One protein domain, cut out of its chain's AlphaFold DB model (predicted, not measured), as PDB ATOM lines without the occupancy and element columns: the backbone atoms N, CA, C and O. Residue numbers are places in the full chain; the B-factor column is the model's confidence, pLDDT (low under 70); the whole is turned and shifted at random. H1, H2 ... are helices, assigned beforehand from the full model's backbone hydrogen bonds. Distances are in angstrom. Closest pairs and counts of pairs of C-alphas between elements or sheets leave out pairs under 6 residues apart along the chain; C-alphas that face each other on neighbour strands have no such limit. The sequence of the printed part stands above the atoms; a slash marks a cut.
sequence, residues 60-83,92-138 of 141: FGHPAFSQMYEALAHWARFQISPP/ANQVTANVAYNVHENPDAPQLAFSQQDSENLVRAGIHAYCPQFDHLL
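This is residues 60 to 83 and 92 to 138 of the 141 residues of an uncharacterized protein of Mycobacterium kyorinense (UniProt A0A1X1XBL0). Two long helices, H1 and H2, run opposite ways nearly side by side; H3 crosses H1, packing on its residues 69 to 77, and makes a corner with H2 at that helix's residues 92 to 96, while short H4 folds back on H3. The 71 printed residues hold four named helices, H1 to H4, and no named strand: all helix, compact, radius of gyration of the C-alphas 12.6 A, spans 38 by 21 by 19 A.

Look at H1, residues 63 to 80: its residues 69 to 77 alone touch the hub H3, residues 116 to 130, about perpendicular at 74 degrees, closest C-alphas Ala 73 and Gly 126, 4.5 A. H2, residues 92 to 105, touches H3 with residues 92 to 96 alone, closest C-alphas Ala 92 and Ser 119, 4.7 A. H4, residues 132 to 137, makes a helical hairpin with H3, closest C-alphas His 128 and Asp 135, 6.0 A. Every O i to N i+4 pair is within hydrogen-bond range in H1, H2 and H3; H4 has 0 of 2, but 2 of 3 O i to N i+3 pairs.

Find C-alpha 63 at (111.046, 165.813, 177.559), where H1 begins its 26.2 A; H2 spans 20.0 A and H3 21.0 A. H4 ends at C-alpha 137, (92.416, 171.236, 154.546).

Residues 84 to 91 are not printed; C-alphas 83 and 92 are 19.2 A apart. Residues 60 to 61 and 106 to 113 have pLDDT under 70.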
ATOM      1  N   PHE A  60     104.706 162.787 179.206       69.69
ATOM      2  CA  PHE A  60     104.736 161.731 180.223       69.69
ATOM      3  C   PHE A  60     105.971 161.786 181.140       69.69
ATOM      4  O   PHE A  60     106.432 160.757 181.632       69.69
ATOM      5  N   GLY A  61     106.522 162.984 181.371       67.94
ATOM      6  CA  GLY A  61     107.737 163.174 182.168       67.94
ATOM      7  C   GLY A  61     109.045 162.890 181.419       67.94
ATOM      8  O   GLY A  61     110.116 162.948 182.025       67.94
ATOM      9  N   HIS A  62     108.983 162.626 180.112       71.81
ATOM     10  CA  HIS A  62     110.136 162.446 179.237       71.81
ATOM     11  C   HIS A  62     110.189 163.587 178.209       71.81
ATOM     12  O   HIS A  62     109.582 163.485 177.142       71.81
ATOM     13  N   PRO A  63     110.976 164.650 178.453       79.19
ATOM     14  CA  PRO A  63     111.046 165.813 177.559       79.19
ATOM     15  C   PRO A  63     111.546 165.479 176.140       79.19
ATOM     16  O   PRO A  63     111.392 166.270 175.215       79.19
ATOM     17  N   ALA A  64     112.118 164.290 175.931       77.56
ATOM     18  CA  ALA A  64     112.417 163.780 174.595       77.56
ATOM     19  C   ALA A  64     111.151 163.603 173.731       77.56
ATOM     20  O   ALA A  64     111.215 163.820 172.522       77.56
ATOM     21  N   PHE A  65     109.998 163.265 174.324       77.88
ATOM     22  CA  PHE A  65     108.749 163.129 173.572       77.88
ATOM     23  C   PHE A  65     108.195 164.469 173.110       77.88
ATOM     24  O   PHE A  65     107.724 164.536 171.981       77.88
ATOM     25  N   SER A  66     108.309 165.545 173.899       82.69
ATOM     26  CA  SER A  66     107.870 166.870 173.438       82.69
ATOM     27  C   SER A  66     108.670 167.316 172.209       82.69
ATOM     28  O   SER A  66     108.083 167.696 171.200       82.69
ATOM     29  N   GLN A  67     109.995 167.145 172.244       85.50
ATOM     30  CA  GLN A  67     110.887 167.433 171.114       85.50
ATOM     31  C   GLN A  67     110.579 166.560 169.888       85.50
ATOM     32  O   GLN A  67     110.570 167.035 168.753       85.50
ATOM     33  N   MET A  68     110.286 165.275 170.100       85.75
ATOM     34  CA  MET A  68     109.873 164.369 169.028       85.75
ATOM     35  C   MET A  68     108.527 164.788 168.420       85.75
ATOM     36  O   MET A  68     108.381 164.777 167.198       85.75
ATOM     37  N   TYR A  69     107.544 165.173 169.237       88.00
ATOM     38  CA  TYR A  69     106.239 165.628 168.757       88.00
ATOM     39  C   TYR A  69     106.350 166.926 167.958       88.00
ATOM     40  O   TYR A  69     105.745 167.026 166.891       88.00
ATOM     41  N   GLU A  70     107.170 167.877 168.408       88.81
ATOM     42  CA  GLU A  70     107.494 169.099 167.661       88.81
ATOM     43  C   GLU A  70     108.152 168.765 166.312       88.81
ATOM     44  O   GLU A  70     107.744 169.276 165.264       88.81
ATOM     45  N   ALA A  71     109.114 167.836 166.292       87.44
ATOM     46  CA  ALA A  71     109.754 167.387 165.056       87.44
ATOM     47  C   ALA A  71     108.755 166.738 164.079       87.44
ATOM     48  O   ALA A  71     108.785 167.023 162.878       87.44
ATOM     49  N   LEU A  72     107.839 165.906 164.580       87.88
ATOM     50  CA  LEU A  72     106.784 165.277 163.779       87.88
ATOM     51  C   LEU A  72     105.764 166.303 163.266       87.88
ATOM     52  O   LEU A  72     105.316 166.205 162.122       87.88
ATOM     53  N   ALA A  73     105.442 167.323 164.059       87.81
ATOM     54  CA  ALA A  73     104.589 168.428 163.635       87.81
ATOM     55  C   ALA A  73     105.245 169.265 162.523       87.81
ATOM     56  O   ALA A  73     104.603 169.593 161.519       87.81
ATOM     57  N   HIS A  74     106.544 169.549 162.637       88.88
ATOM     58  CA  HIS A  74     107.305 170.202 161.573       88.88
ATOM     59  C   HIS A  74     107.409 169.341 160.312       88.88
ATOM     60  O   HIS A  74     107.272 169.865 159.205       88.88
ATOM     61  N   TRP A  75     107.589 168.028 160.457       89.31
ATOM     62  CA  TRP A  75     107.524 167.095 159.334       89.31
ATOM     63  C   TRP A  75     106.157 167.152 158.634       89.31
ATOM     64  O   TRP A  75     106.109 167.310 157.414       89.31
ATOM     65  N   ALA A  76     105.051 167.120 159.384       85.19
ATOM     66  CA  ALA A  76     103.702 167.189 158.822       85.19
ATOM     67  C   ALA A  76     103.460 168.498 158.049       85.19
ATOM     68  O   ALA A  76     102.880 168.485 156.963       85.19
ATOM     69  N   ARG A  77     103.992 169.624 158.543       84.94
ATOM     70  CA  ARG A  77     104.008 170.901 157.810       84.94
ATOM     71  C   ARG A  77     104.654 170.773 156.425       84.94
ATOM     72  O   ARG A  77     104.128 171.322 155.453       84.94
ATOM     73  N   PHE A  78     105.789 170.084 156.319       84.50
ATOM     74  CA  PHE A  78     106.433 169.873 155.021       84.50
ATOM     75  C   PHE A  78     105.580 168.997 154.100       84.50
ATOM     76  O   PHE A  78     105.527 169.275 152.908       84.50
ATOM     77  N   GLN A  79     104.872 168.005 154.646       85.62
ATOM     78  CA  GLN A  79     104.019 167.099 153.869       85.62
ATOM     79  C   GLN A  79     102.692 167.710 153.414       85.62
ATOM     80  O   GLN A  79     102.104 167.232 152.453       85.62
ATOM     81  N   ILE A  80     102.169 168.728 154.099       83.75
ATOM     82  CA  ILE A  80     100.932 169.394 153.661       83.75
ATOM     83  C   ILE A  80     101.205 170.527 152.660       83.75
ATOM     84  O   ILE A  80     100.313 170.948 151.920       83.75
ATOM     85  N   SER A  81     102.448 171.008 152.605       79.38
ATOM     86  CA  SER A  81     102.846 172.098 151.719       79.38
ATOM     87  C   SER A  81     102.952 171.621 150.259       79.38
ATOM     88  O   SER A  81     103.477 170.538 150.010       79.38
ATOM     89  N   PRO A  82     102.501 172.417 149.267       77.81
ATOM     90  CA  PRO A  82     102.699 172.103 147.850       77.81
ATOM     91  C   PRO A  82     104.181 171.849 147.503       77.81
ATOM     92  O   PRO A  82     105.054 172.483 148.105       77.81
ATOM     93  N   PRO A  83     104.493 170.998 146.502       72.31
ATOM     94  CA  PRO A  83     103.581 170.427 145.498       72.31
ATOM     95  C   PRO A  83     102.849 169.141 145.919       72.31
ATOM     96  O   PRO A  83     101.827 168.821 145.317       72.31
ATOM     97  N   ALA A  92      99.034 160.825 159.721       88.19
ATOM     98  CA  ALA A  92      98.796 160.176 161.005       88.19
ATOM     99  C   ALA A  92      99.362 158.748 161.054       88.19
ATOM    100  O   ALA A  92     100.041 158.401 162.013       88.19
ATOM    101  N   ASN A  93      99.197 157.948 159.994       88.44
ATOM    102  CA  ASN A  93      99.803 156.612 159.920       88.44
ATOM    103  C   ASN A  93     101.335 156.646 160.059       88.44
ATOM    104  O   ASN A  93     101.919 155.808 160.746       88.44
ATOM    105  N   GLN A  94     101.993 157.614 159.416       87.31
ATOM    106  CA  GLN A  94     103.447 157.772 159.506       87.31
ATOM    107  C   GLN A  94     103.881 158.249 160.892       87.31
ATOM    108  O   GLN A  94     104.888 157.764 161.405       87.31
ATOM    109  N   VAL A  95     103.116 159.143 161.522       87.50
ATOM    110  CA  VAL A  95     103.337 159.549 162.916       87.50
ATOM    111  C   VAL A  95     103.224 158.339 163.845       87.50
ATOM    112  O   VAL A  95     104.174 158.074 164.577       87.50
ATOM    113  N   THR A  96     102.153 157.542 163.748       88.81
ATOM    114  CA  THR A  96     101.970 156.318 164.552       88.81
ATOM    115  C   THR A  96     103.170 155.379 164.411       88.81
ATOM    116  O   THR A  96     103.709 154.903 165.409       88.81
ATOM    117  N   ALA A  97     103.633 155.147 163.178       86.62
ATOM    118  CA  ALA A  97     104.778 154.277 162.918       86.62
ATOM    119  C   ALA A  97     106.088 154.831 163.506       86.62
ATOM    120  O   ALA A  97     106.869 154.075 164.082       86.62
ATOM    121  N   ASN A  98     106.319 156.145 163.405       85.94
ATOM    122  CA  ASN A  98     107.505 156.786 163.977       85.94
ATOM    123  C   ASN A  98     107.495 156.733 165.505       85.94
ATOM    124  O   ASN A  98     108.526 156.431 166.103       85.94
ATOM    125  N   VAL A  99     106.354 156.993 166.146       83.75
ATOM    126  CA  VAL A  99     106.246 156.904 167.608       83.75
ATOM    127  C   VAL A  99     106.480 155.466 168.065       83.75
ATOM    128  O   VAL A  99     107.290 155.244 168.959       83.75
ATOM    129  N   ALA A 100     105.861 154.482 167.405       83.00
ATOM    130  CA  ALA A 100     106.068 153.070 167.719       83.00
ATOM    131  C   ALA A 100     107.543 152.650 167.584       83.00
ATOM    132  O   ALA A 100     108.062 151.955 168.455       83.00
ATOM    133  N   TYR A 101     108.233 153.112 166.536       82.50
ATOM    134  CA  TYR A 101     109.667 152.876 166.365       82.50
ATOM    135  C   TYR A 101     110.493 153.511 167.493       82.50
ATOM    136  O   TYR A 101     111.310 152.834 168.108       82.50
ATOM    137  N   ASN A 102     110.242 154.779 167.833       77.12
ATOM    138  CA  ASN A 102     110.970 155.460 168.908       77.12
ATOM    139  C   ASN A 102     110.735 154.816 170.283       77.12
ATOM    140  O   ASN A 102     111.655 154.778 171.093       77.12
ATOM    141  N   VAL A 103     109.534 154.295 170.549       77.94
ATOM    142  CA  VAL A 103     109.243 153.535 171.775       77.94
ATOM    143  C   VAL A 103     109.976 152.195 171.771       77.94
ATOM    144  O   VAL A 103     110.562 151.825 172.780       77.94
ATOM    145  N   HIS A 104     109.992 151.481 170.643       78.19
ATOM    146  CA  HIS A 104     110.716 150.214 170.516       78.19
ATOM    147  C   HIS A 104     112.226 150.373 170.753       78.19
ATOM    148  O   HIS A 104     112.830 149.557 171.445       78.19
ATOM    149  N   GLU A 105     112.832 151.429 170.208       78.62
ATOM    150  CA  GLU A 105     114.268 151.702 170.356       78.62
ATOM    151  C   GLU A 105     114.649 152.262 171.740       78.62
ATOM    152  O   GLU A 105     115.829 152.293 172.083       78.62
ATOM    153  N   ASN A 106     113.673 152.684 172.554       69.56
ATOM    154  CA  ASN A 106     113.899 153.196 173.905       69.56
ATOM    155  C   ASN A 106     113.260 152.260 174.945       69.56
ATOM    156  O   ASN A 106     112.113 152.472 175.329       69.56
ATOM    157  N   PRO A 107     113.984 151.253 175.463       66.69
ATOM    158  CA  PRO A 107     113.429 150.280 176.411       66.69
ATOM    159  C   PRO A 107     112.959 150.895 177.742       66.69
ATOM    160  O   PRO A 107     112.127 150.298 178.422       66.69
ATOM    161  N   ASP A 108     113.459 152.085 178.091       66.88
ATOM    162  CA  ASP A 108     113.048 152.858 179.272       66.88
ATOM    163  C   ASP A 108     111.882 153.821 178.988       66.88
ATOM    164  O   ASP A 108     111.399 154.501 179.897       66.88
ATOM    165  N   ALA A 109     111.433 153.923 177.731       63.16
ATOM    166  CA  ALA A 109     110.241 154.684 177.402       63.16
ATOM    167  C   ALA A 109     109.017 154.018 178.048       63.16
ATOM    168  O   ALA A 109     108.893 152.788 178.018       63.16
ATOM    169  N   PRO A 110     108.055 154.801 178.568       60.75
ATOM    170  CA  PRO A 110     106.742 154.266 178.878       60.75
ATOM    171  C   PRO A 110     106.228 153.557 177.622       60.75
ATOM    172  O   PRO A 110     106.363 154.104 176.524       60.75
ATOM    173  N   GLN A 111     105.651 152.358 177.764       59.59
ATOM    174  CA  GLN A 111     104.910 151.724 176.670       59.59
ATOM    175  C   GLN A 111     103.709 152.616 176.354       59.59
ATOM    176  O   GLN A 111     102.621 152.468 176.908       59.59
ATOM    177  N   LEU A 112     103.956 153.619 175.520       63.25
ATOM    178  CA  LEU A 112     102.986 154.592 175.085       63.25
ATOM    179  C   LEU A 112     101.968 153.844 174.242       63.25
ATOM    180  O   LEU A 112     102.260 153.419 173.124       63.25
ATOM    181  N   ALA A 113     100.752 153.719 174.762       63.81
ATOM    182  CA  ALA A 113      99.589 153.454 173.935       63.81
ATOM    183  C   ALA A 113      99.288 154.727 173.125       63.81
ATOM    184  O   ALA A 113      98.312 155.418 173.390       63.81
ATOM    185  N   PHE A 114     100.175 155.076 172.189       78.38
ATOM    186  CA  PHE A 114      99.969 156.178 171.261       78.38
ATOM    187  C   PHE A 114      98.997 155.697 170.191       78.38
ATOM    188  O   PHE A 114      99.331 154.849 169.355       78.38
ATOM    189  N   SER A 115      97.756 156.158 170.282       86.75
ATOM    190  CA  SER A 115      96.694 155.711 169.395       86.75
ATOM    191  C   SER A 115      96.790 156.395 168.031       86.75
ATOM    192  O   SER A 115      97.406 157.445 167.862       86.75
ATOM    193  N   GLN A 116      96.103 155.829 167.040       89.19
ATOM    194  CA  GLN A 116      95.946 156.491 165.746       89.19
ATOM    195  C   GLN A 116      95.277 157.870 165.884       89.19
ATOM    196  O   GLN A 116      95.612 158.797 165.150       89.19
ATOM    197  N   GLN A 117      94.351 158.016 166.835       90.31
ATOM    198  CA  GLN A 117      93.684 159.285 167.102       90.31
ATOM    199  C   GLN A 117      94.655 160.319 167.686       90.31
ATOM    200  O   GLN A 117      94.581 161.491 167.322       90.31
ATOM    201  N   ASP A 118      95.614 159.892 168.512       89.75
ATOM    202  CA  ASP A 118      96.669 160.778 169.015       89.75
ATOM    203  C   ASP A 118      97.560 161.281 167.878       89.75
ATOM    204  O   ASP A 118      97.900 162.463 167.837       89.75
ATOM    205  N   SER A 119      97.862 160.427 166.897       90.00
ATOM    206  CA  SER A 119      98.580 160.831 165.686       90.00
ATOM    207  C   SER A 119      97.820 161.877 164.873       90.00
ATOM    208  O   SER A 119      98.412 162.852 164.410       90.00
ATOM    209  N   GLU A 120      96.510 161.708 164.694       91.94
ATOM    210  CA  GLU A 120      95.678 162.689 163.986       91.94
ATOM    211  C   GLU A 120      95.603 164.020 164.737       91.94
ATOM    212  O   GLU A 120      95.744 165.082 164.125       91.94
ATOM    213  N   ASN A 121      95.433 163.962 166.057       93.00
ATOM    214  CA  ASN A 121      95.409 165.133 166.929       93.00
ATOM    215  C   ASN A 121      96.754 165.865 166.927       93.00
ATOM    216  O   ASN A 121      96.771 167.092 166.850       93.00
ATOM    217  N   LEU A 122      97.873 165.137 166.916       92.19
ATOM    218  CA  LEU A 122      99.210 165.713 166.806       92.19
ATOM    219  C   LEU A 122      99.410 166.432 165.473       92.19
ATOM    220  O   LEU A 122      99.887 167.568 165.448       92.19
ATOM    221  N   VAL A 123      99.013 165.808 164.361       91.88
ATOM    222  CA  VAL A 123      99.127 166.433 163.035       91.88
ATOM    223  C   VAL A 123      98.232 167.673 162.947       91.88
ATOM    224  O   VAL A 123      98.662 168.706 162.436       91.88
ATOM    225  N   ARG A 124      97.015 167.604 163.494       91.50
ATOM    226  CA  ARG A 124      96.081 168.736 163.567       91.50
ATOM    227  C   ARG A 124      96.643 169.888 164.399       91.50
ATOM    228  O   ARG A 124      96.640 171.016 163.914       91.50
ATOM    229  N   ALA A 125      97.160 169.605 165.594       91.38
ATOM    230  CA  ALA A 125      97.803 170.598 166.452       91.38
ATOM    231  C   ALA A 125      98.997 171.251 165.748       91.38
ATOM    232  O   ALA A 125      99.150 172.472 165.767       91.38
ATOM    233  N   GLY A 126      99.815 170.444 165.070       89.81
ATOM    234  CA  GLY A 126     100.962 170.922 164.308       89.81
ATOM    235  C   GLY A 126     100.567 171.839 163.153       89.81
ATOM    236  O   GLY A 126     101.179 172.887 162.957       89.81
ATOM    237  N   ILE A 127      99.528 171.485 162.397       88.56
ATOM    238  CA  ILE A 127      99.050 172.320 161.288       88.56
ATOM    239  C   ILE A 127      98.466 173.632 161.818       88.56
ATOM    240  O   ILE A 127      98.864 174.688 161.333       88.56
ATOM    241  N   HIS A 128      97.653 173.588 162.872       89.50
ATOM    242  CA  HIS A 128      97.079 174.786 163.488       89.50
ATOM    243  C   HIS A 128      98.156 175.740 164.031       89.50
ATOM    244  O   HIS A 128      98.094 176.951 163.811       89.50
ATOM    245  N   ALA A 129      99.192 175.207 164.685       89.38
ATOM    246  CA  ALA A 129     100.258 176.015 165.273       89.38
ATOM    247  C   ALA A 129     101.278 176.537 164.243       89.38
ATOM    248  O   ALA A 129     101.714 177.688 164.319       89.38
ATOM    249  N   TYR A 130     101.682 175.704 163.277       86.94
ATOM    250  CA  TYR A 130     102.811 176.002 162.383       86.94
ATOM    251  C   TYR A 130     102.409 176.366 160.953       86.94
ATOM    252  O   TYR A 130     103.253 176.846 160.185       86.94
ATOM    253  N   CYS A 131     101.167 176.088 160.561       87.38
ATOM    254  CA  CYS A 131     100.650 176.193 159.198       87.38
ATOM    255  C   CYS A 131      99.160 176.584 159.146       87.38
ATOM    256  O   CYS A 131      98.400 175.951 158.409       87.38
ATOM    257  N   PRO A 132      98.726 177.644 159.853       87.25
ATOM    258  CA  PRO A 132      97.305 177.982 159.976       87.25
ATOM    259  C   PRO A 132      96.627 178.245 158.622       87.25
ATOM    260  O   PRO A 132      95.429 178.032 158.451       87.25
ATOM    261  N   GLN A 133      97.388 178.640 157.594       85.62
ATOM    262  CA  GLN A 133      96.865 178.784 156.234       85.62
ATOM    263  C   GLN A 133      96.331 177.474 155.633       85.62
ATOM    264  O   GLN A 133      95.562 177.530 154.679       85.62
ATOM    265  N   PHE A 134      96.721 176.314 156.163       84.75
ATOM    266  CA  PHE A 134      96.306 174.987 155.704       84.75
ATOM    267  C   PHE A 134      95.253 174.332 156.609       84.75
ATOM    268  O   PHE A 134      94.818 173.223 156.307       84.75
ATOM    269  N   ASP A 135      94.768 175.014 157.653       84.88
ATOM    270  CA  ASP A 135      93.736 174.471 158.553       84.88
ATOM    271  C   ASP A 135      92.448 174.089 157.824       84.88
ATOM    272  O   ASP A 135      91.788 173.114 158.171       84.88
ATOM    273  N   HIS A 136      92.110 174.820 156.762       84.25
ATOM    274  CA  HIS A 136      90.947 174.539 155.923       84.25
ATOM    275  C   HIS A 136      91.026 173.187 155.188       84.25
ATOM    276  O   HIS A 136      90.017 172.724 154.656       84.25
ATOM    277  N   LEU A 137      92.208 172.563 155.129       80.62
ATOM    278  CA  LEU A 137      92.416 171.236 154.546       80.62
ATOM    279  C   LEU A 137      92.163 170.108 155.555       80.62
ATOM    280  O   LEU A 137      92.129 168.936 155.172       80.62
ATOM    281  N   LEU A 138      91.999 170.441 156.837       81.50
ATOM    282  CA  LEU A 138      91.715 169.468 157.876       81.50
ATOM    283  C   LEU A 138      90.218 169.138 157.914       81.50
ATOM    284  O   LEU A 138      89.381 170.036 157.808       81.50
TER     285      LEU A 138